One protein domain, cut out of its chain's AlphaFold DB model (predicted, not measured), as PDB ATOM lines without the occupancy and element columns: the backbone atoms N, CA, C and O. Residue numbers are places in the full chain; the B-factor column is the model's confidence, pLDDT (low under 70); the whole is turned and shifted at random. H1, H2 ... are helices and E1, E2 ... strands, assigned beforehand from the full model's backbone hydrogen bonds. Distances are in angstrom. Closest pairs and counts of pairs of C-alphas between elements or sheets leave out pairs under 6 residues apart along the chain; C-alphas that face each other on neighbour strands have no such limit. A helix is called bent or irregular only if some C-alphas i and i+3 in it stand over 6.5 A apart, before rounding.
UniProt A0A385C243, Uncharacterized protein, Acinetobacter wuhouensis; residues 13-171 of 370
ATOM      1  N   GLU A  13     -24.473 -26.885 -81.689       90.19
ATOM      2  CA  GLU A  13     -23.485 -26.121 -82.461       90.19
ATOM      3  C   GLU A  13     -24.058 -24.792 -82.978       90.19
ATOM      4  O   GLU A  13     -23.423 -23.757 -82.799       90.19
ATOM      5  N   ASP A  14     -25.297 -24.783 -83.485       90.12
ATOM      6  CA  ASP A  14     -25.957 -23.558 -83.968       90.12
ATOM      7  C   ASP A  14     -26.110 -22.510 -82.853       90.12
ATOM      8  O   ASP A  14     -25.947 -21.305 -83.066       90.12
ATOM      9  N   ILE A  15     -26.454 -22.973 -81.646       92.25
ATOM     10  CA  ILE A  15     -26.603 -22.117 -80.466       92.25
ATOM     11  C   ILE A  15     -25.240 -21.548 -80.069       92.25
ATOM     12  O   ILE A  15     -25.119 -20.347 -79.823       92.25
ATOM     13  N   GLU A  16     -24.225 -22.405 -80.010       94.38
ATOM     14  CA  GLU A  16     -22.867 -22.024 -79.635       94.38
ATOM     15  C   GLU A  16     -22.270 -21.006 -80.608       94.38
ATOM     16  O   GLU A  16     -21.773 -19.964 -80.173       94.38
ATOM     17  N   ASP A  17     -22.392 -21.229 -81.915       94.06
ATOM     18  CA  ASP A  17     -21.888 -20.298 -82.923       94.06
ATOM     19  C   ASP A  17     -22.634 -18.959 -82.891       94.06
ATOM     20  O   ASP A  17     -22.010 -17.902 -83.009       94.06
ATOM     21  N   ALA A  18     -23.948 -18.957 -82.631       95.38
ATOM     22  CA  ALA A  18     -24.707 -17.713 -82.502       95.38
ATOM     23  C   ALA A  18     -24.248 -16.889 -81.293       95.38
ATOM     24  O   ALA A  18     -24.048 -15.676 -81.404       95.38
ATOM     25  N   LEU A  19     -24.045 -17.538 -80.142       96.75
ATOM     26  CA  LEU A  19     -23.556 -16.874 -78.933       96.75
ATOM     27  C   LEU A  19     -22.114 -16.378 -79.096       96.75
ATOM     28  O   LEU A  19     -21.795 -15.288 -78.616       96.75
ATOM     29  N   LEU A  20     -21.256 -17.133 -79.784       96.75
ATOM     30  CA  LEU A  20     -19.873 -16.734 -80.048       96.75
ATOM     31  C   LEU A  20     -19.778 -15.565 -81.026       96.75
ATOM     32  O   LEU A  20     -19.015 -14.638 -80.770       96.75
ATOM     33  N   ASN A  21     -20.588 -15.548 -82.085       97.00
ATOM     34  CA  ASN A  21     -20.622 -14.425 -83.022       97.00
ATOM     35  C   ASN A  21     -21.190 -13.156 -82.360       97.00
ATOM     36  O   ASN A  21     -20.726 -12.048 -82.626       97.00
ATOM     37  N   ILE A  22     -22.157 -13.295 -81.446       97.25
ATOM     38  CA  ILE A  22     -22.600 -12.180 -80.594       97.25
ATOM     39  C   ILE A  22     -21.444 -11.697 -79.706       97.25
ATOM     40  O   ILE A  22     -21.175 -10.498 -79.656       97.25
ATOM     41  N   ALA A  23     -20.740 -12.608 -79.031       97.88
ATOM     42  CA  ALA A  23     -19.609 -12.275 -78.167       97.88
ATOM     43  C   ALA A  23     -18.468 -11.576 -78.927       97.88
ATOM     44  O   ALA A  23     -17.909 -10.595 -78.436       97.88
ATOM     45  N   GLU A  24     -18.163 -12.023 -80.147       97.50
ATOM     46  CA  GLU A  24     -17.208 -11.379 -81.046       97.50
ATOM     47  C   GLU A  24     -17.562  -9.909 -81.294       97.50
ATOM     48  O   GLU A  24     -16.695  -9.038 -81.169       97.50
ATOM     49  N   VAL A  25     -18.830  -9.625 -81.613       97.75
ATOM     50  CA  VAL A  25     -19.313  -8.257 -81.850       97.75
ATOM     51  C   VAL A  25     -19.168  -7.411 -80.589       97.75
ATOM     52  O   VAL A  25     -18.548  -6.349 -80.651       97.75
ATOM     53  N   LEU A  26     -19.642  -7.904 -79.439       97.56
ATOM     54  CA  LEU A  26     -19.534  -7.190 -78.160       97.56
ATOM     55  C   LEU A  26     -18.077  -6.842 -77.819       97.56
ATOM     56  O   LEU A  26     -17.764  -5.725 -77.396       97.56
ATOM     57  N   TRP A  27     -17.162  -7.785 -78.048       96.94
ATOM     58  CA  TRP A  27     -15.741  -7.580 -77.804       96.94
ATOM     59  C   TRP A  27     -15.118  -6.555 -78.758       96.94
ATOM     60  O   TRP A  27     -14.403  -5.655 -78.311       96.94
ATOM     61  N   LYS A  28     -15.374  -6.679 -80.068       95.75
ATOM     62  CA  LYS A  28     -14.794  -5.802 -81.099       95.75
ATOM     63  C   LYS A  28     -15.312  -4.370 -81.004       95.75
ATOM     64  O   LYS A  28     -14.524  -3.440 -81.158       95.75
ATOM     65  N   GLU A  29     -16.601  -4.201 -80.730       96.19
ATOM     66  CA  GLU A  29     -17.255  -2.893 -80.619       96.19
ATOM     67  C   GLU A  29     -17.138  -2.278 -79.213       96.19
ATOM     68  O   GLU A  29     -17.513  -1.125 -79.013       96.19
ATOM     69  N   ASN A  30     -16.568  -3.008 -78.247       95.88
ATOM     70  CA  ASN A  30     -16.407  -2.570 -76.859       95.88
ATOM     71  C   ASN A  30     -17.739  -2.158 -76.195       95.88
ATOM     72  O   ASN A  30     -17.829  -1.139 -75.503       95.88
ATOM     73  N   CYS A  31     -18.782  -2.959 -76.411       94.62
ATOM     74  CA  CYS A  31     -20.139  -2.718 -75.927       94.62
ATOM     75  C   CYS A  31     -20.654  -3.903 -75.091       94.62
ATOM     76  O   CYS A  31     -20.125  -5.010 -75.148       94.62
ATOM     77  N   ARG A  32     -21.686  -3.665 -74.267       94.94
ATOM     78  CA  ARG A  32     -22.383  -4.729 -73.502       94.94
ATOM     79  C   ARG A  32     -23.608  -5.275 -74.227       94.94
ATOM     80  O   ARG A  32     -24.106  -6.350 -73.908       94.94
ATOM     81  N   THR A  33     -24.102  -4.506 -75.183       95.56
ATOM     82  CA  THR A  33     -25.319  -4.766 -75.933       95.56
ATOM     83  C   THR A  33     -25.080  -4.422 -77.399       95.56
ATOM     84  O   THR A  33     -24.276  -3.547 -77.713       95.56
ATOM     85  N   LEU A  34     -25.793  -5.101 -78.296       95.12
ATOM     86  CA  LEU A  34     -25.826  -4.797 -79.727       95.12
ATOM     87  C   LEU A  34     -27.266  -4.585 -80.200       95.12
ATOM     88  O   LEU A  34     -28.223  -4.955 -79.513       95.12
ATOM     89  N   GLU A  35     -27.454  -4.020 -81.394       95.06
ATOM     90  CA  GLU A  35     -28.801  -3.826 -81.930       95.06
ATOM     91  C   GLU A  35     -29.520  -5.171 -82.121       95.06
ATOM     92  O   GLU A  35     -29.005  -6.105 -82.737       95.06
ATOM     93  N   PHE A  36     -30.783  -5.253 -81.694       93.62
ATOM     94  CA  PHE A  36     -31.587  -6.474 -81.822       93.62
ATOM     95  C   PHE A  36     -31.680  -6.965 -83.278       93.62
ATOM     96  O   PHE A  36     -31.726  -8.163 -83.562       93.62
ATOM     97  N   ARG A  37     -31.693  -6.033 -84.241       92.06
ATOM     98  CA  ARG A  37     -31.685  -6.375 -85.670       92.06
ATOM     99  C   ARG A  37     -30.373  -7.029 -86.101       92.06
ATOM    100  O   ARG A  37     -30.436  -7.938 -86.922       92.06
ATOM    101  N   GLN A  38     -29.241  -6.582 -85.566       94.44
ATOM    102  CA  GLN A  38     -27.924  -7.153 -85.839       94.44
ATOM    103  C   GLN A  38     -27.822  -8.562 -85.250       94.44
ATOM    104  O   GLN A  38     -27.473  -9.479 -85.981       94.44
ATOM    105  N   ALA A  39     -28.263  -8.777 -84.008       93.81
ATOM    106  CA  ALA A  39     -28.284 -10.112 -83.400       93.81
ATOM    107  C   ALA A  39     -29.110 -11.133 -84.204       93.81
ATOM    108  O   ALA A  39     -28.693 -12.272 -84.391       93.81
ATOM    109  N   ARG A  40     -30.266 -10.723 -84.750       93.31
ATOM    110  CA  ARG A  40     -31.048 -11.597 -85.643       93.31
ATOM    111  C   ARG A  40     -30.336 -11.914 -86.954       93.31
ATOM    112  O   ARG A  40     -30.533 -13.007 -87.463       93.31
ATOM    113  N   ARG A  41     -29.574 -10.968 -87.514       94.00
ATOM    114  CA  ARG A  41     -28.778 -11.218 -88.726       94.00
ATOM    115  C   ARG A  41     -27.700 -12.256 -88.437       94.00
ATOM    116  O   ARG A  41     -27.699 -13.271 -89.107       94.00
ATOM    117  N   ILE A  42     -26.938 -12.066 -87.355       94.12
ATOM    118  CA  ILE A  42     -25.926 -13.027 -86.887       94.12
ATOM    119  C   ILE A  42     -26.504 -14.444 -86.794       94.12
ATOM    120  O   ILE A  42     -25.923 -15.383 -87.319       94.12
ATOM    121  N   ALA A  43     -27.667 -14.602 -86.155       91.81
ATOM    122  CA  ALA A  43     -28.290 -15.915 -86.022       91.81
ATOM    123  C   ALA A  43     -28.833 -16.464 -87.354       91.81
ATOM    124  O   ALA A  43     -28.788 -17.670 -87.577       91.81
ATOM    125  N   ASN A  44     -29.379 -15.604 -88.221       90.75
ATOM    126  CA  ASN A  44     -29.897 -16.013 -89.530       90.75
ATOM    127  C   ASN A  44     -28.780 -16.455 -90.486       90.75
ATOM    128  O   ASN A  44     -29.035 -17.269 -91.365       90.75
ATOM    129  N   ASP A  45     -27.567 -15.923 -90.319       90.62
ATOM    130  CA  ASP A  45     -26.397 -16.323 -91.106       90.62
ATOM    131  C   ASP A  45     -25.898 -17.733 -90.723       90.62
ATOM    132  O   ASP A  45     -25.131 -18.333 -91.471       90.62
ATOM    133  N   ILE A  46     -26.342 -18.270 -89.577       87.62
ATOM    134  CA  ILE A  46     -26.009 -19.619 -89.087       87.62
ATOM    135  C   ILE A  46     -27.128 -20.613 -89.420       87.62
ATOM    136  O   ILE A  46     -26.863 -21.692 -89.942       87.62
ATOM    137  N   VAL A  47     -28.385 -20.251 -89.139       86.19
ATOM    138  CA  VAL A  47     -29.563 -21.093 -89.401       86.19
ATOM    139  C   VAL A  47     -30.706 -20.283 -90.009       86.19
ATOM    140  O   VAL A  47     -31.005 -19.178 -89.558       86.19
ATOM    141  N   ASP A  48     -31.438 -20.876 -90.959       79.62
ATOM    142  CA  ASP A  48     -32.537 -20.228 -91.702       79.62
ATOM    143  C   ASP A  48     -33.635 -19.609 -90.805       79.62
ATOM    144  O   ASP A  48     -34.351 -18.689 -91.203       79.62
ATOM    145  N   TRP A  49     -33.777 -20.090 -89.566       74.12
ATOM    146  CA  TRP A  49     -34.710 -19.579 -88.555       74.12
ATOM    147  C   TRP A  49     -34.011 -18.876 -87.379       74.12
ATOM    148  O   TRP A  49     -34.539 -18.853 -86.265       74.12
ATOM    149  N   GLY A  50     -32.851 -18.257 -87.598       73.44
ATOM    150  CA  GLY A  50     -32.066 -17.573 -86.563       73.44
ATOM    151  C   GLY A  50     -32.836 -16.529 -85.744       73.44
ATOM    152  O   GLY A  50     -32.614 -16.348 -84.549       73.44
ATOM    153  N   SER A  51     -33.843 -15.891 -86.337       79.25
ATOM    154  CA  SER A  51     -34.749 -14.983 -85.622       79.25
ATOM    155  C   SER A  51     -35.603 -15.683 -84.556       79.25
ATOM    156  O   SER A  51     -35.962 -15.051 -83.560       79.25
ATOM    157  N   SER A  52     -35.939 -16.958 -84.754       84.94
ATOM    158  CA  SER A  52     -36.583 -17.805 -83.745       84.94
ATOM    159  C   SER A  52     -35.578 -18.241 -82.681       84.94
ATOM    160  O   SER A  52     -35.919 -18.191 -81.505       84.94
ATOM    161  N   LEU A  53     -34.332 -18.549 -83.066       89.38
ATOM    162  CA  LEU A  53     -33.249 -18.860 -82.123       89.38
ATOM    163  C   LEU A  53     -33.014 -17.714 -81.126       89.38
ATOM    164  O   LEU A  53     -33.023 -17.943 -79.922       89.38
ATOM    165  N   ILE A  54     -32.897 -16.467 -81.596       93.25
ATOM    166  CA  ILE A  54     -32.728 -15.303 -80.707       93.25
ATOM    167  C   ILE A  54     -33.898 -15.160 -79.722       93.25
ATOM    168  O   ILE A  54     -33.683 -14.850 -78.554       93.25
ATOM    169  N   LYS A  55     -35.137 -15.408 -80.167       89.62
ATOM    170  CA  LYS A  55     -36.309 -15.377 -79.275       89.62
ATOM    171  C   LYS A  55     -36.279 -16.502 -78.243       89.62
ATOM    172  O   LYS A  55     -36.691 -16.269 -77.115       89.62
ATOM    173  N   SER A  56     -35.808 -17.691 -78.615       91.06
ATOM    174  CA  SER A  56     -35.628 -18.804 -77.681       91.06
ATOM    175  C   SER A  56     -34.549 -18.496 -76.641       91.06
ATOM    176  O   SER A  56     -34.763 -18.709 -75.455       91.06
ATOM    177  N   LEU A  57     -33.422 -17.909 -77.049       93.75
ATOM    178  CA  LEU A  57     -32.381 -17.467 -76.115       93.75
ATOM    179  C   LEU A  57     -32.886 -16.382 -75.150       93.75
ATOM    180  O   LEU A  57     -32.471 -16.344 -73.994       93.75
ATOM    181  N   GLU A  58     -33.802 -15.524 -75.602       94.12
ATOM    182  CA  GLU A  58     -34.491 -14.554 -74.744       94.12
ATOM    183  C   GLU A  58     -35.472 -15.233 -73.776       94.12
ATOM    184  O   GLU A  58     -35.485 -14.900 -72.592       94.12
ATOM    185  N   SER A  59     -36.266 -16.209 -74.236       92.44
ATOM    186  CA  SER A  59     -37.228 -16.910 -73.372       92.44
ATOM    187  C   SER A  59     -36.560 -17.761 -72.295       92.44
ATOM    188  O   SER A  59     -37.092 -17.860 -71.194       92.44
ATOM    189  N   GLU A  60     -35.392 -18.330 -72.594       92.81
ATOM    190  CA  GLU A  60     -34.574 -19.088 -71.637       92.81
ATOM    191  C   GLU A  60     -33.712 -18.183 -70.734       92.81
ATOM    192  O   GLU A  60     -32.970 -18.672 -69.885       92.81
ATOM    193  N   GLY A  61     -33.776 -16.857 -70.906       93.94
ATOM    194  CA  GLY A  61     -33.022 -15.909 -70.084       93.94
ATOM    195  C   GLY A  61     -31.509 -15.958 -70.304       93.94
ATOM    196  O   GLY A  61     -30.753 -15.572 -69.415       93.94
ATOM    197  N   VAL A  62     -31.052 -16.417 -71.472       95.50
ATOM    198  CA  VAL A  62     -29.640 -16.352 -71.892       95.50
ATOM    199  C   VAL A  62     -29.288 -14.945 -72.380       95.50
ATOM    200  O   VAL A  62     -28.215 -14.416 -72.075       95.50
ATOM    201  N   LEU A  63     -30.212 -14.335 -73.124       96.44
ATOM    202  CA  LEU A  63     -30.115 -12.964 -73.608       96.44
ATOM    203  C   LEU A  63     -31.260 -12.122 -73.040       96.44
ATOM    204  O   LEU A  63     -32.385 -12.596 -72.906       96.44
ATOM    205  N   LEU A  64     -30.997 -10.844 -72.778       95.44
ATOM    206  CA  LEU A  64     -32.008  -9.874 -72.368       95.44
ATOM    207  C   LEU A  64     -32.150  -8.762 -73.394       95.44
ATOM    208  O   LEU A  64     -31.169  -8.284 -73.969       95.44
ATOM    209  N   ARG A  65     -33.396  -8.327 -73.594       93.06
ATOM    210  CA  ARG A  65     -33.729  -7.208 -74.467       93.06
ATOM    211  C   ARG A  65     -33.829  -5.912 -73.674       93.06
ATOM    212  O   ARG A  65     -34.560  -5.819 -72.692       93.06
ATOM    213  N   TYR A  66     -33.166  -4.882 -74.180       90.12
ATOM    214  CA  TYR A  66     -33.137  -3.546 -73.602       90.12
ATOM    215  C   TYR A  66     -33.723  -2.528 -74.583       90.12
ATOM    216  O   TYR A  66     -33.743  -2.734 -75.801       90.12
ATOM    217  N   ARG A  67     -34.208  -1.402 -74.054       88.38
ATOM    218  CA  ARG A  67     -34.462  -0.201 -74.859       88.38
ATOM    219  C   ARG A  67     -33.346   0.793 -74.597       88.38
ATOM    220  O   ARG A  67     -33.143   1.192 -73.453       88.38
ATOM    221  N   SER A  68     -32.661   1.194 -75.655       83.62
ATOM    222  CA  SER A  68     -31.666   2.254 -75.586       83.62
ATOM    223  C   SER A  68     -32.333   3.613 -75.342       83.62
ATOM    224  O   SER A  68     -33.537   3.788 -75.560       83.62
ATOM    225  N   GLN A  69     -31.536   4.613 -74.958       78.31
ATOM    226  CA  GLN A  69     -32.009   5.996 -74.810       78.31
ATOM    227  C   GLN A  69     -32.548   6.585 -76.125       78.31
ATOM    228  O   GLN A  69     -33.427   7.440 -76.101       78.31
ATOM    229  N   SER A  70     -32.074   6.096 -77.277       80.44
ATOM    230  CA  SER A  70     -32.564   6.488 -78.604       80.44
ATOM    231  C   SER A  70     -33.830   5.732 -79.037       80.44
ATOM    232  O   SER A  70     -34.279   5.878 -80.173       80.44
ATOM    233  N   GLY A  71     -34.408   4.906 -78.156       83.19
ATOM    234  CA  GLY A  71     -35.600   4.102 -78.425       83.19
ATOM    235  C   GLY A  71     -35.344   2.857 -79.279       83.19
ATOM    236  O   GLY A  71     -36.293   2.149 -79.627       83.19
ATOM    237  N   ARG A  72     -34.082   2.559 -79.616       88.62
ATOM    238  CA  ARG A  72     -33.714   1.338 -80.345       88.62
ATOM    239  C   ARG A  72     -33.788   0.130 -79.415       88.62
ATOM    240  O   ARG A  72     -33.560   0.234 -78.213       88.62
ATOM    241  N   GLN A  73     -34.143  -1.022 -79.981       93.12
ATOM    242  CA  GLN A  73     -34.096  -2.283 -79.247       93.12
ATOM    243  C   GLN A  73     -32.695  -2.869 -79.339       93.12
ATOM    244  O   GLN A  73     -32.184  -3.090 -80.439       93.12
ATOM    245  N   GLU A  74     -32.120  -3.150 -78.183       94.88
ATOM    246  CA  GLU A  74     -30.811  -3.764 -78.027       94.88
ATOM    247  C   GLU A  74     -30.944  -5.110 -77.322       94.88
ATOM    248  O   GLU A  74     -31.962  -5.398 -76.688       94.88
ATOM    249  N   ILE A  75     -29.922  -5.943 -77.457       95.44
ATOM    250  CA  ILE A  75     -29.840  -7.250 -76.819       95.44
ATOM    251  C   ILE A  75     -28.421  -7.483 -76.309       95.44
ATOM    252  O   ILE A  75     -27.454  -7.052 -76.936       95.44
ATOM    253  N   GLY A  76     -28.298  -8.148 -75.169       95.88
ATOM    254  CA  GLY A  76     -27.022  -8.539 -74.574       95.88
ATOM    255  C   GLY A  76     -27.192  -9.782 -73.712       95.88
ATOM    256  O   GLY A  76     -28.315 -10.245 -73.509       95.88
ATOM    257  N   PHE A  77     -26.087 -10.331 -73.214       97.38
ATOM    258  CA  PHE A  77     -26.145 -11.426 -72.248       97.38
ATOM    259  C   PHE A  77     -26.793 -10.966 -70.945       97.38
ATOM    260  O   PHE A  77     -26.609  -9.830 -70.512       97.38
ATOM    261  N   THR A  78     -27.510 -11.875 -70.292       95.06
ATOM    262  CA  THR A  78     -28.198 -11.601 -69.021       95.06
ATOM    263  C   THR A  78     -27.244 -11.171 -67.906       95.06
ATOM    264  O   THR A  78     -27.609 -10.357 -67.058       95.06
ATOM    265  N   TYR A  79     -26.015 -11.695 -67.914       94.12
ATOM    266  CA  TYR A  79     -24.980 -11.376 -66.936       94.12
ATOM    267  C   TYR A  79     -23.628 -11.165 -67.624       94.12
ATOM    268  O   TYR A  79     -23.237 -11.968 -68.477       94.12
ATOM    269  N   ASP A  80     -22.873 -10.156 -67.179       95.88
ATOM    270  CA  ASP A  80     -21.525  -9.846 -67.689       95.88
ATOM    271  C   ASP A  80     -20.565 -11.044 -67.555       95.88
ATOM    272  O   ASP A  80     -19.741 -11.269 -68.437       95.88
ATOM    273  N   LEU A  81     -20.736 -11.895 -66.531       95.25
ATOM    274  CA  LEU A  81     -19.960 -13.130 -66.375       95.25
ATOM    275  C   LEU A  81     -20.135 -14.086 -67.569       95.25
ATOM    276  O   LEU A  81     -19.160 -14.672 -68.037       95.25
ATOM    277  N   MET A  82     -21.362 -14.236 -68.083       96.50
ATOM    278  CA  MET A  82     -21.635 -15.088 -69.246       96.50
ATOM    279  C   MET A  82     -21.089 -14.461 -70.531       96.50
ATOM    280  O   MET A  82     -20.514 -15.171 -71.357       96.50
ATOM    281  N   ALA A  83     -21.210 -13.136 -70.673       97.75
ATOM    282  CA  ALA A  83     -20.602 -12.410 -71.784       97.75
ATOM    283  C   ALA A  83     -19.079 -12.598 -71.794       97.75
ATOM    284  O   ALA A  83     -18.508 -12.992 -72.807       97.75
ATOM    285  N   GLY A  84     -18.426 -12.386 -70.648       97.94
ATOM    286  CA  GLY A  84     -16.988 -12.568 -70.487       97.94
ATOM    287  C   GLY A  84     -16.532 -13.994 -70.780       97.94
ATOM    288  O   GLY A  84     -15.503 -14.178 -71.427       97.94
ATOM    289  N   PHE A  85     -17.326 -14.993 -70.383       97.56
ATOM    290  CA  PHE A  85     -17.068 -16.397 -70.696       97.56
ATOM    291  C   PHE A  85     -17.094 -16.662 -72.204       97.56
ATOM    292  O   PHE A  85     -16.113 -17.166 -72.748       97.56
ATOM    293  N   LYS A  86     -18.166 -16.257 -72.899       98.00
ATOM    294  CA  LYS A  86     -18.296 -16.463 -74.351       98.00
ATOM    295  C   LYS A  86     -17.266 -15.664 -75.149       98.00
ATOM    296  O   LYS A  86     -16.739 -16.157 -76.141       98.00
ATOM    297  N   ILE A  87     -16.910 -14.464 -74.693       98.06
ATOM    298  CA  ILE A  87     -15.823 -13.681 -75.291       98.06
ATOM    299  C   ILE A  87     -14.478 -14.392 -75.108       98.06
ATOM    300  O   ILE A  87     -13.699 -14.468 -76.054       98.06
ATOM    301  N   ALA A  88     -14.192 -14.927 -73.920       97.81
ATOM    302  CA  ALA A  88     -12.970 -15.688 -73.688       97.81
ATOM    303  C   ALA A  88     -12.912 -16.950 -74.571       97.81
ATOM    304  O   ALA A  88     -11.867 -17.218 -75.154       97.81
ATOM    305  N   GLU A  89     -14.023 -17.675 -74.741       97.38
ATOM    306  CA  GLU A  89     -14.109 -18.794 -75.693       97.38
ATOM    307  C   GLU A  89     -13.821 -18.351 -77.134       97.38
ATOM    308  O   GLU A  89     -13.003 -18.972 -77.812       97.38
ATOM    309  N   TYR A  90     -14.428 -17.248 -77.585       96.56
ATOM    310  CA  TYR A  90     -14.159 -16.664 -78.902       96.56
ATOM    311  C   TYR A  90     -12.667 -16.333 -79.085       96.56
ATOM    312  O   TYR A  90     -12.067 -16.712 -80.090       96.56
ATOM    313  N   LEU A  91     -12.039 -15.686 -78.098       96.69
ATOM    314  CA  LEU A  91     -10.618 -15.329 -78.153       96.69
ATOM    315  C   LEU A  91      -9.700 -16.558 -78.215       96.69
ATOM    316  O   LEU A  91      -8.657 -16.509 -78.865       96.69
ATOM    317  N   LEU A  92     -10.085 -17.657 -77.562       96.25
ATOM    318  CA  LEU A  92      -9.311 -18.898 -77.522       96.25
ATOM    319  C   LEU A  92      -9.471 -19.774 -78.776       96.25
ATOM    320  O   LEU A  92      -8.661 -20.681 -78.954       96.25
ATOM    321  N   LYS A  93     -10.458 -19.514 -79.653       93.31
ATOM    322  CA  LYS A  93     -10.593 -20.218 -80.947       93.31
ATOM    323  C   LYS A  93      -9.458 -19.874 -81.932       93.31
ATOM    324  O   LYS A  93      -9.166 -20.675 -82.816       93.31
ATOM    325  N   GLY A  94      -8.845 -18.693 -81.810       88.19
ATOM    326  CA  GLY A  94      -7.742 -18.237 -82.668       88.19
ATOM    327  C   GLY A  94      -6.347 -18.478 -82.075       88.19
ATOM    328  O   GLY A  94      -6.183 -19.166 -81.071       88.19
ATOM    329  N   ASP A  95      -5.322 -17.852 -82.665       92.12
ATOM    330  CA  ASP A  95      -3.975 -17.807 -82.074       92.12
ATOM    331  C   ASP A  95      -3.929 -16.818 -80.896       92.12
ATOM    332  O   ASP A  95      -3.474 -15.673 -81.003       92.12
ATOM    333  N   PHE A  96      -4.448 -17.271 -79.752       95.12
ATOM    334  CA  PHE A  96      -4.556 -16.457 -78.546       95.12
ATOM    335  C   PHE A  96      -3.194 -15.992 -78.017       95.12
ATOM    336  O   PHE A  96      -3.086 -14.874 -77.516       95.12
ATOM    337  N   ASN A  97      -2.149 -16.817 -78.140       93.69
ATOM    338  CA  ASN A  97      -0.825 -16.497 -77.602       93.69
ATOM    339  C   ASN A  97      -0.193 -15.317 -78.343       93.69
ATOM    340  O   ASN A  97       0.332 -14.408 -77.704       93.69
ATOM    341  N   SER A  98      -0.298 -15.287 -79.673       93.88
ATOM    342  CA  SER A  98       0.137 -14.121 -80.449       93.88
ATOM    343  C   SER A  98      -0.764 -12.911 -80.196       93.88
ATOM    344  O   SER A  98      -0.278 -11.786 -80.058       93.88
ATOM    345  N   TRP A  99      -2.080 -13.131 -80.084       94.88
ATOM    346  CA  TRP A  99      -3.042 -12.058 -79.845       94.88
ATOM    347  C   TRP A  99      -2.789 -11.330 -78.519       94.88
ATOM    348  O   TRP A  99      -2.761 -10.095 -78.499       94.88
ATOM    349  N   ILE A 100      -2.571 -12.066 -77.424       95.06
ATOM    350  CA  ILE A 100      -2.434 -11.471 -76.091       95.06
ATOM    351  C   ILE A 100      -1.153 -10.650 -75.948       95.06
ATOM    352  O   ILE A 100      -1.176  -9.612 -75.289       95.06
ATOM    353  N   MET A 101      -0.068 -11.040 -76.626       92.00
ATOM    354  CA  MET A 101       1.177 -10.262 -76.643       92.00
ATOM    355  C   MET A 101       0.968  -8.850 -77.206       92.00
ATOM    356  O   MET A 101       1.638  -7.913 -76.784       92.00
ATOM    357  N   GLN A 102       0.016  -8.684 -78.128       93.25
ATOM    358  CA  GLN A 102      -0.281  -7.404 -78.778       93.25
ATOM    359  C   GLN A 102      -1.470  -6.661 -78.147       93.25
ATOM    360  O   GLN A 102      -1.607  -5.455 -78.334       93.25
ATOM    361  N   ASN A 103      -2.349  -7.369 -77.431       93.69
ATOM    362  CA  ASN A 103      -3.644  -6.851 -76.971       93.69
ATOM    363  C   ASN A 103      -3.863  -7.000 -75.457       93.69
ATOM    364  O   ASN A 103      -5.001  -6.894 -74.993       93.69
ATOM    365  N   SER A 104      -2.810  -7.246 -74.670       91.56
ATOM    366  CA  SER A 104      -2.923  -7.435 -73.217       91.56
ATOM    367  C   SER A 104      -3.649  -6.274 -72.535       91.56
ATOM    368  O   SER A 104      -4.493  -6.500 -71.674       91.56
ATOM    369  N   ASN A 105      -3.436  -5.040 -72.992       92.06
ATOM    370  CA  ASN A 105      -4.128  -3.846 -72.510       92.06
ATOM    371  C   ASN A 105      -5.665  -3.948 -72.539       92.06
ATOM    372  O   ASN A 105      -6.327  -3.400 -71.662       92.06
ATOM    373  N   LYS A 106      -6.254  -4.685 -73.492       93.88
ATOM    374  CA  LYS A 106      -7.717  -4.809 -73.602       93.88
ATOM    375  C   LYS A 106      -8.344  -5.607 -72.463       93.88
ATOM    376  O   LYS A 106      -9.506  -5.382 -72.143       93.88
ATOM    377  N   ILE A 107      -7.597  -6.527 -71.856       94.06
ATOM    378  CA  ILE A 107      -8.071  -7.363 -70.740       94.06
ATOM    379  C   ILE A 107      -7.589  -6.857 -69.370       94.06
ATOM    380  O   ILE A 107      -7.971  -7.394 -68.332       94.06
ATOM    381  N   GLN A 108      -6.742  -5.825 -69.360       92.19
ATOM    382  CA  GLN A 108      -6.257  -5.161 -68.156       92.19
ATOM    383  C   GLN A 108      -7.363  -4.278 -67.578       92.19
ATOM    384  O   GLN A 108      -7.418  -3.096 -67.890       92.19
ATOM    385  N   TYR A 109      -8.279  -4.852 -66.800       91.25
ATOM    386  CA  TYR A 109      -9.447  -4.147 -66.261       91.25
ATOM    387  C   TYR A 109      -9.091  -3.002 -65.292       91.25
ATOM    388  O   TYR A 109      -8.018  -2.981 -64.694       91.25
ATOM    389  N   ASN A 110     -10.033  -2.069 -65.097       87.38
ATOM    390  CA  ASN A 110      -9.868  -0.822 -64.325       87.38
ATOM    391  C   ASN A 110      -8.849   0.164 -64.918       87.38
ATOM    392  O   ASN A 110      -8.215   0.922 -64.186       87.38
ATOM    393  N   GLN A 111      -8.692   0.160 -66.239       89.44
ATOM    394  CA  GLN A 111      -7.828   1.078 -66.967       89.44
ATOM    395  C   GLN A 111      -8.643   1.812 -68.040       89.44
ATOM    396  O   GLN A 111      -9.699   1.349 -68.469       89.44
ATOM    397  N   SER A 112      -8.173   2.975 -68.491       87.31
ATOM    398  CA  SER A 112      -8.887   3.773 -69.502       87.31
ATOM    399  C   SER A 112      -8.967   3.091 -70.872       87.31
ATOM    400  O   SER A 112      -9.859   3.388 -71.661       87.31
ATOM    401  N   HIS A 113      -8.041   2.176 -71.153       87.12
ATOM    402  CA  HIS A 113      -7.932   1.412 -72.396       87.12
ATOM    403  C   HIS A 113      -8.544   0.003 -72.303       87.12
ATOM    404  O   HIS A 113      -8.466  -0.753 -73.275       87.12
ATOM    405  N   SER A 114      -9.145  -0.359 -71.162       92.38
ATOM    406  CA  SER A 114      -9.779  -1.663 -70.970       92.38
ATOM    407  C   SER A 114     -11.000  -1.822 -71.869       92.38
ATOM    408  O   SER A 114     -11.776  -0.884 -72.077       92.38
ATOM    409  N   ASN A 115     -11.248  -3.053 -72.308       95.62
ATOM    410  CA  ASN A 115     -12.576  -3.408 -72.776       95.62
ATOM    411  C   ASN A 115     -13.590  -3.311 -71.617       95.62
ATOM    412  O   ASN A 115     -13.267  -3.550 -70.452       95.62
ATOM    413  N   THR A 116     -14.837  -2.990 -71.937       95.56
ATOM    414  CA  THR A 116     -15.927  -2.819 -70.980       95.56
ATOM    415  C   THR A 116     -16.218  -4.101 -70.190       95.56
ATOM    416  O   THR A 116     -16.600  -4.017 -69.026       95.56
ATOM    417  N   LEU A 117     -15.965  -5.273 -70.783       96.62
ATOM    418  CA  LEU A 117     -16.096  -6.604 -70.176       96.62
ATOM    419  C   LEU A 117     -14.736  -7.201 -69.769       96.62
ATOM    420  O   LEU A 117     -14.628  -8.399 -69.516       96.62
ATOM    421  N   ALA A 118     -13.671  -6.389 -69.701       97.06
ATOM    422  CA  ALA A 118     -12.311  -6.866 -69.438       97.06
ATOM    423  C   ALA A 118     -12.195  -7.694 -68.152       97.06
ATOM    424  O   ALA A 118     -11.457  -8.674 -68.131       97.06
ATOM    425  N   TYR A 119     -12.920  -7.327 -67.090       96.12
ATOM    426  CA  TYR A 119     -12.884  -8.054 -65.820       96.12
ATOM    427  C   TYR A 119     -13.415  -9.485 -65.972       96.12
ATOM    428  O   TYR A 119     -12.752 -10.440 -65.563       96.12
ATOM    429  N   ASP A 120     -14.581  -9.645 -66.593       97.25
ATOM    430  CA  ASP A 120     -15.238 -10.939 -66.791       97.25
ATOM    431  C   ASP A 120     -14.481 -11.814 -67.792       97.25
ATOM    432  O   ASP A 120     -14.311 -13.015 -67.560       97.25
ATOM    433  N   VAL A 121     -13.947 -11.207 -68.856       97.81
ATOM    434  CA  VAL A 121     -13.066 -11.881 -69.820       97.81
ATOM    435  C   VAL A 121     -11.794 -12.362 -69.134       97.81
ATOM    436  O   VAL A 121     -11.439 -13.531 -69.260       97.81
ATOM    437  N   PHE A 122     -11.131 -11.505 -68.353       97.50
ATOM    438  CA  PHE A 122      -9.924 -11.869 -67.613       97.50
ATOM    439  C   PHE A 122     -10.178 -13.051 -66.675       97.50
ATOM    440  O   PHE A 122      -9.405 -14.004 -66.668       97.50
ATOM    441  N   ASN A 123     -11.269 -13.013 -65.905       95.81
ATOM    442  CA  ASN A 123     -11.635 -14.105 -65.001       95.81
ATOM    443  C   ASN A 123     -11.891 -15.408 -65.756       95.81
ATOM    444  O   ASN A 123     -11.413 -16.459 -65.340       95.81
ATOM    445  N   SER A 124     -12.613 -15.330 -66.871       96.81
ATOM    446  CA  SER A 124     -12.951 -16.500 -67.682       96.81
ATOM    447  C   SER A 124     -11.716 -17.118 -68.336       96.81
ATOM    448  O   SER A 124     -11.596 -18.340 -68.392       96.81
ATOM    449  N   LEU A 125     -10.754 -16.293 -68.761       96.94
ATOM    450  CA  LEU A 125      -9.484 -16.754 -69.321       96.94
ATOM    451  C   LEU A 125      -8.651 -17.560 -68.317       96.94
ATOM    452  O   LEU A 125      -8.000 -18.513 -68.736       96.94
ATOM    453  N   VAL A 126      -8.698 -17.246 -67.013       96.12
ATOM    454  CA  VAL A 126      -7.966 -18.023 -65.988       96.12
ATOM    455  C   VAL A 126      -8.382 -19.499 -66.009       96.12
ATOM    456  O   VAL A 126      -7.504 -20.359 -65.942       96.12
ATOM    457  N   GLY A 127      -9.674 -19.790 -66.194       93.69
ATOM    458  CA  GLY A 127     -10.190 -21.163 -66.167       93.69
ATOM    459  C   GLY A 127     -10.386 -21.830 -67.523       93.69
ATOM    460  O   GLY A 127     -10.401 -23.062 -67.613       93.69
ATOM    461  N   LEU A 128     -10.515 -21.051 -68.598       95.44
ATOM    462  CA  LEU A 128     -10.646 -21.585 -69.955       95.44
ATOM    463  C   LEU A 128      -9.294 -21.847 -70.619       95.44
ATOM    464  O   LEU A 128      -9.126 -22.885 -71.258       95.44
ATOM    465  N   TYR A 129      -8.308 -20.968 -70.429       96.19
ATOM    466  CA  TYR A 129      -7.007 -21.101 -71.085       96.19
ATOM    467  C   TYR A 129      -6.284 -22.427 -70.756       96.19
ATOM    468  O   TYR A 129      -5.781 -23.070 -71.682       96.19
ATOM    469  N   PRO A 130      -6.274 -22.929 -69.500       94.69
ATOM    470  CA  PRO A 130      -5.660 -24.224 -69.198       94.69
ATOM    471  C   PRO A 130      -6.334 -25.413 -69.886       94.69
ATOM    472  O   PRO A 130      -5.679 -26.436 -70.107       94.69
ATOM    473  N   LYS A 131      -7.623 -25.297 -70.232       92.88
ATOM    474  CA  LYS A 131      -8.374 -26.347 -70.934       92.88
ATOM    475  C   LYS A 131      -8.001 -26.414 -72.412       92.88
ATOM    476  O   LYS A 131      -7.909 -27.513 -72.949       92.88
ATOM    477  N   SER A 132      -7.764 -25.268 -73.050       87.50
ATOM    478  CA  SER A 132      -7.449 -25.194 -74.480       87.50
ATOM    479  C   SER A 132      -5.960 -25.372 -74.799       87.50
ATOM    480  O   SER A 132      -5.631 -25.784 -75.904       87.50
ATOM    481  N   ASN A 133      -5.051 -25.099 -73.853       85.06
ATOM    482  CA  ASN A 133      -3.609 -25.014 -74.123       85.06
ATOM    483  C   ASN A 133      -2.753 -25.988 -73.302       85.06
ATOM    484  O   ASN A 133      -1.782 -25.595 -72.650       85.06
ATOM    485  N   SER A 134      -3.090 -27.281 -73.337       82.94
ATOM    486  CA  SER A 134      -2.273 -28.354 -72.737       82.94
ATOM    487  C   SER A 134      -1.895 -28.102 -71.268       82.94
ATOM    488  O   SER A 134      -0.771 -28.384 -70.854       82.94
ATOM    489  N   ARG A 135      -2.822 -27.546 -70.471       80.69
ATOM    490  CA  ARG A 135      -2.631 -27.190 -69.050       80.69
ATOM    491  C   ARG A 135      -1.560 -26.128 -68.762       80.69
ATOM    492  O   ARG A 135      -1.183 -25.955 -67.595       80.69
ATOM    493  N   LYS A 136      -1.091 -25.390 -69.777       91.25
ATOM    494  CA  LYS A 136      -0.394 -24.114 -69.555       91.25
ATOM    495  C   LYS A 136      -1.357 -23.129 -68.906       91.25
ATOM    496  O   LYS A 136      -2.555 -23.161 -69.160       91.25
ATOM    497  N   GLN A 137      -0.837 -22.252 -68.068       94.81
ATOM    498  CA  GLN A 137      -1.662 -21.383 -67.244       94.81
ATOM    499  C   GLN A 137      -1.686 -19.973 -67.786       94.81
ATOM    500  O   GLN A 137      -0.684 -19.468 -68.283       94.81
ATOM    501  N   PHE A 138      -2.827 -19.310 -67.631       96.31
ATOM    502  CA  PHE A 138      -3.001 -17.966 -68.159       96.31
ATOM    503  C   PHE A 138      -2.022 -16.959 -67.539       96.31
ATOM    504  O   PHE A 138      -1.481 -16.108 -68.240       96.31
ATOM    505  N   TRP A 139      -1.712 -17.105 -66.245       96.44
ATOM    506  CA  TRP A 139      -0.748 -16.241 -65.556       96.44
ATOM    507  C   TRP A 139       0.655 -16.282 -66.183       96.44
ATOM    508  O   TRP A 139       1.390 -15.308 -66.059       96.44
ATOM    509  N   GLN A 140       1.031 -17.359 -66.887       95.69
ATOM    510  CA  GLN A 140       2.346 -17.482 -67.534       95.69
ATOM    511  C   GLN A 140       2.509 -16.544 -68.737       95.69
ATOM    512  O   GLN A 140       3.635 -16.285 -69.148       95.69
ATOM    513  N   LEU A 141       1.403 -16.043 -69.293       95.00
ATOM    514  CA  LEU A 141       1.393 -15.112 -70.424       95.00
ATOM    515  C   LEU A 141       1.380 -13.640 -69.994       95.00
ATOM    516  O   LEU A 141       1.310 -12.756 -70.845       95.00
ATOM    517  N   LEU A 142       1.361 -13.377 -68.688       95.19
ATOM    518  CA  LEU A 142       1.158 -12.051 -68.126       95.19
ATOM    519  C   LEU A 142       2.363 -11.616 -67.295       95.19
ATOM    520  O   LEU A 142       3.081 -12.437 -66.714       95.19
ATOM    521  N   ASP A 143       2.477 -10.297 -67.152       92.12
ATOM    522  CA  ASP A 143       3.503  -9.627 -66.360       92.12
ATOM    523  C   ASP A 143       2.896  -8.723 -65.276       92.12
ATOM    524  O   ASP A 143       1.709  -8.367 -65.300       92.12
ATOM    525  N   GLY A 144       3.735  -8.358 -64.303       91.94
ATOM    526  CA  GLY A 144       3.415  -7.397 -63.247       91.94
ATOM    527  C   GLY A 144       2.155  -7.738 -62.443       91.94
ATOM    528  O   GLY A 144       1.880  -8.895 -62.123       91.94
ATOM    529  N   ASP A 145       1.360  -6.710 -62.132       92.31
ATOM    530  CA  ASP A 145       0.161  -6.833 -61.294       92.31
ATOM    531  C   ASP A 145      -0.892  -7.804 -61.873       92.31
ATOM    532  O   ASP A 145      -1.657  -8.396 -61.110       92.31
ATOM    533  N   TYR A 146      -0.977  -7.978 -63.197       94.06
ATOM    534  CA  TYR A 146      -1.972  -8.872 -63.809       94.06
ATOM    535  C   TYR A 146      -1.557 -10.340 -63.738       94.06
ATOM    536  O   TYR A 146      -2.418 -11.200 -63.558       94.06
ATOM    537  N   ARG A 147      -0.250 -10.629 -63.773       96.00
ATOM    538  CA  ARG A 147       0.280 -11.963 -63.459       96.00
ATOM    539  C   ARG A 147      -0.131 -12.395 -62.058       96.00
ATOM    540  O   ARG A 147      -0.698 -13.472 -61.885       96.00
ATOM    541  N   GLU A 148       0.089 -11.526 -61.071       95.88
ATOM    542  CA  GLU A 148      -0.296 -11.777 -59.678       95.88
ATOM    543  C   GLU A 148      -1.807 -11.983 -59.530       95.88
ATOM    544  O   GLU A 148      -2.255 -12.885 -58.824       95.88
ATOM    545  N   GLN A 149      -2.615 -11.170 -60.215       95.38
ATOM    546  CA  GLN A 149      -4.074 -11.282 -60.174       95.38
ATOM    547  C   GLN A 149      -4.586 -12.576 -60.811       95.38
ATOM    548  O   GLN A 149      -5.490 -13.198 -60.250       95.38
ATOM    549  N   ALA A 150      -4.013 -12.999 -61.940       97.00
ATOM    550  CA  ALA A 150      -4.331 -14.287 -62.550       97.00
ATOM    551  C   ALA A 150      -3.932 -15.437 -61.618       97.00
ATOM    552  O   ALA A 150      -4.736 -16.336 -61.378       97.00
ATOM    553  N   LEU A 151      -2.742 -15.366 -61.012       97.50
ATOM    554  CA  LEU A 151      -2.260 -16.371 -60.068       97.50
ATOM    555  C   LEU A 151      -3.162 -16.479 -58.829       97.50
ATOM    556  O   LEU A 151      -3.537 -17.582 -58.447       97.50
ATOM    557  N   LEU A 152      -3.611 -15.359 -58.248       97.19
ATOM    558  CA  LEU A 152      -4.573 -15.362 -57.135       97.19
ATOM    559  C   LEU A 152      -5.888 -16.061 -57.497       97.19
ATOM    560  O   LEU A 152      -6.470 -16.754 -56.660       97.19
ATOM    561  N   LYS A 153      -6.367 -15.884 -58.731       95.94
ATOM    562  CA  LYS A 153      -7.623 -16.482 -59.206       95.94
ATOM    563  C   LYS A 153      -7.521 -17.990 -59.429       95.94
ATOM    564  O   LYS A 153      -8.540 -18.657 -59.296       95.94
ATOM    565  N   THR A 154      -6.313 -18.543 -59.607       96.19
ATOM    566  CA  THR A 154      -6.115 -20.007 -59.692       96.19
ATOM    567  C   THR A 154      -6.609 -20.762 -58.454       96.19
ATOM    568  O   THR A 154      -6.943 -21.938 -58.538       96.19
ATOM    569  N   THR A 155      -6.749 -20.081 -57.308       94.75
ATOM    570  CA  THR A 155      -7.352 -20.656 -56.092       94.75
ATOM    571  C   THR A 155      -8.807 -21.079 -56.263       94.75
ATOM    572  O   THR A 155      -9.294 -21.864 -55.455       94.75
ATOM    573  N   GLN A 156      -9.499 -20.599 -57.295       90.88
ATOM    574  CA  GLN A 156     -10.905 -20.900 -57.576       90.88
ATOM    575  C   GLN A 156     -11.074 -21.842 -58.782       90.88
ATOM    576  O   GLN A 156     -12.199 -22.072 -59.221       90.88
ATOM    577  N   GLU A 157      -9.974 -22.378 -59.314       91.06
ATOM    578  CA  GLU A 157      -9.976 -23.229 -60.500       91.06
ATOM    579  C   GLU A 157     -10.305 -24.693 -60.207       91.06
ATOM    580  O   GLU A 157     -10.303 -25.169 -59.072       91.06
ATOM    581  N   GLN A 158     -10.584 -25.457 -61.264       91.19
ATOM    582  CA  GLN A 158     -10.754 -26.901 -61.126       91.19
ATOM    583  C   GLN A 158      -9.426 -27.540 -60.704       91.19
ATOM    584  O   GLN A 158      -8.410 -27.359 -61.374       91.19
ATOM    585  N   ALA A 159      -9.442 -28.359 -59.647       92.56
ATOM    586  CA  ALA A 159      -8.240 -28.995 -59.096       92.56
ATOM    587  C   ALA A 159      -7.387 -29.714 -60.158       92.56
ATOM    588  O   ALA A 159      -6.164 -29.618 -60.145       92.56
ATOM    589  N   ALA A 160      -8.038 -30.382 -61.118       92.25
ATOM    590  CA  ALA A 160      -7.380 -31.112 -62.203       92.25
ATOM    591  C   ALA A 160      -6.588 -30.220 -63.182       92.25
ATOM    592  O   ALA A 160      -5.756 -30.728 -63.939       92.25
ATOM    593  N   LEU A 161      -6.858 -28.912 -63.190       92.12
ATOM    594  CA  LEU A 161      -6.195 -27.927 -64.043       92.12
ATOM    595  C   LEU A 161      -5.042 -27.215 -63.334       92.12
ATOM    596  O   LEU A 161      -4.221 -26.607 -64.013       92.12
ATOM    597  N   ILE A 162      -4.941 -27.297 -62.006       94.00
ATOM    598  CA  ILE A 162      -3.879 -26.639 -61.241       94.00
ATOM    599  C   ILE A 162      -2.638 -27.532 -61.266       94.00
ATOM    600  O   ILE A 162      -2.618 -28.626 -60.703       94.00
ATOM    601  N   ASN A 163      -1.588 -27.071 -61.944       93.44
ATOM    602  CA  ASN A 163      -0.334 -27.811 -62.059       93.44
ATOM    603  C   ASN A 163       0.645 -27.470 -60.918       93.44
ATOM    604  O   ASN A 163       0.497 -26.473 -60.209       93.44
ATOM    605  N   ARG A 164       1.679 -28.305 -60.758       94.81
ATOM    606  CA  ARG A 164       2.710 -28.136 -59.723       94.81
ATOM    607  C   ARG A 164       3.413 -26.777 -59.799       94.81
ATOM    608  O   ARG A 164       3.603 -26.146 -58.768       94.81
ATOM    609  N   GLU A 165       3.734 -26.318 -61.006       96.50
ATOM    610  CA  GLU A 165       4.386 -25.024 -61.234       96.50
ATOM    611  C   GLU A 165       3.539 -23.857 -60.698       96.50
ATOM    612  O   GLU A 165       4.071 -22.934 -60.090       96.50
ATOM    613  N   THR A 166       2.212 -23.921 -60.844       97.06
ATOM    614  CA  THR A 166       1.282 -22.913 -60.304       97.06
ATOM    615  C   THR A 166       1.319 -22.876 -58.786       97.06
ATOM    616  O   THR A 166       1.354 -21.797 -58.204       97.06
ATOM    617  N   ILE A 167       1.327 -24.045 -58.142       97.38
ATOM    618  CA  ILE A 167       1.380 -24.157 -56.679       97.38
ATOM    619  C   ILE A 167       2.706 -23.591 -56.161       97.38
ATOM    620  O   ILE A 167       2.714 -22.821 -55.203       97.38
ATOM    621  N   GLU A 168       3.818 -23.941 -56.813       97.50
ATOM    622  CA  GLU A 168       5.154 -23.455 -56.463       97.50
ATOM    623  C   GLU A 168       5.256 -21.936 -56.642       97.50
ATOM    624  O   GLU A 168       5.669 -21.247 -55.713       97.50
ATOM    625  N   GLN A 169       4.790 -21.391 -57.769       97.75
ATOM    626  CA  GLN A 169       4.776 -19.945 -58.003       97.75
ATOM    627  C   GLN A 169       3.865 -19.210 -57.020       97.75
ATOM    628  O   GLN A 169       4.265 -18.191 -56.458       97.75
ATOM    629  N   PHE A 170       2.666 -19.731 -56.749       98.25
ATOM    630  CA  PHE A 170       1.778 -19.160 -55.737       98.25
ATOM    631  C   PHE A 170       2.471 -19.116 -54.374       98.25
ATOM    632  O   PHE A 170       2.422 -18.093 -53.692       98.25
ATOM    633  N   GLN A 171       3.150 -20.201 -53.988       97.75
ATOM    634  CA  GLN A 171       3.910 -20.257 -52.744       97.75
ATOM    635  C   GLN A 171       5.070 -19.255 -52.738       97.75
ATOM    636  O   GLN A 171       5.276 -18.586 -51.730       97.75
TER     637      GLN A 171
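This is residues 13 to 171 of the 370 residues of an uncharacterized protein of Acinetobacter wuhouensis (UniProt A0A385C243). An elongated body of two helical lobes set end to end, with H4 between them near the middle, packed on H1 of the one lobe and H6 of the other. In the first lobe H1, H2 and H3 gather with the small two-stranded hairpin E1 and E2; in the second H5, H7 and H8 are grouped about H6, and H9 packs on H8 at the far end. The printed part has 159 residues with nine named helices and two named strands, in the order H1 H2 H3 E1 E2 H4 H5 H6 H7 H8 H9; the sheet, E1 - E2, is antiparallel and the class is mostly helix. The whole is compact by its radius of gyration of the C-alphas, 17.0 A, though its spans of 51 by 34 by 26 A only just make it elongated.

H1, residues 13 to 29, and H2, residues 36 to 44, form a helical hairpin: they run opposite ways at a steep tilt of 42 degrees and touch, through residues 18 to 22 alone of H1, closest at the C-alphas of Ala 18 and Ala 43, 5.3 A. H2 touches H3, residues 50 to 59, at a steep tilt of 60 degrees, with the C-alphas of Asn 44 and Gly 50 closest at 4.0 A. E1, residues 63 to 67, and E2, residues 73 to 77, are an antiparallel hairpin at 148 degrees, with N 64 and O 76 at 2.8 A and N 74 and O 66 at 2.9 A, within hydrogen-bond range. Residues 34 to 35 make a short antiparallel pairing with residues 74 to 75 of E2. The closest C-alphas of H3 and E1, those of Leu 57 and Leu 63, are 5.6 A apart. H4, residues 80 to 92, touches H1 about perpendicular to it, at 83 degrees; the C-alphas of Ala 23 and Ile 87 are closest at 5.0 A. H5, residues 96 to 107, and H4 meet only through their link. The hub is H6, residues 118 to 132, which touches four helices. H4 and H6 run the same way at a steep tilt of 47 degrees, closest at the C-alphas of Gly 84 and Val 121, 4.0 A. H5 and H6 form a helical hairpin at a shallow tilt of 20 degrees, with the C-alphas of Ile 107 and Ala 118 closest at 4.5 A. H7, residues 138 to 141, touches H6, closest at the C-alphas of Val 126 and Phe 138, 5.4 A. H8, residues 144 to 156, touches H6 at a steep tilt of 65 degrees, closest at the C-alphas of Val 126 and Ala 150, 6.2 A. H9, residues 164 to 171, touches H8 at a steep tilt of 68 degrees, only just short of about perpendicular; the C-alphas of Leu 151 and Phe 170 are closest at 6.5 A. Among the pairs that stay apart are H1 and H6, and H6 and H9. In H1, H2, H4 and H9 every O i to N i+4 pair is within hydrogen-bond range; the counts are 5 of 6 in H3, 8 of 11 in H6, 7 of 9 in H8 and 3 of 8 in H5, where 5 of 9 O i to N i+3 pairs are within range, while H7 is too short for an O i to N i+4 pair.

H1 begins at C-alpha 13, (-23.485, -26.121, -82.461), and is 24.1 A long. H4 measures 18.1 A, H6 19.6 A and H8 20.5 A; E1 measures 13.5 A and E2 14.0 A. H5 is irregular, with C-alphas 102 and 105 8.2 A apart. H6 begins at C-alpha 118, (-12.311, -6.866, -69.438), and H9 ends at C-alpha 171, (3.910, -20.257, -52.744).

The two C-alphas farthest apart, those of Gly 71 and Glu 168, are 53.9 A from each other. The printed part has no cut and no long link. The mean pLDDT of the printed part is 93.3, and no printed residue is under 70.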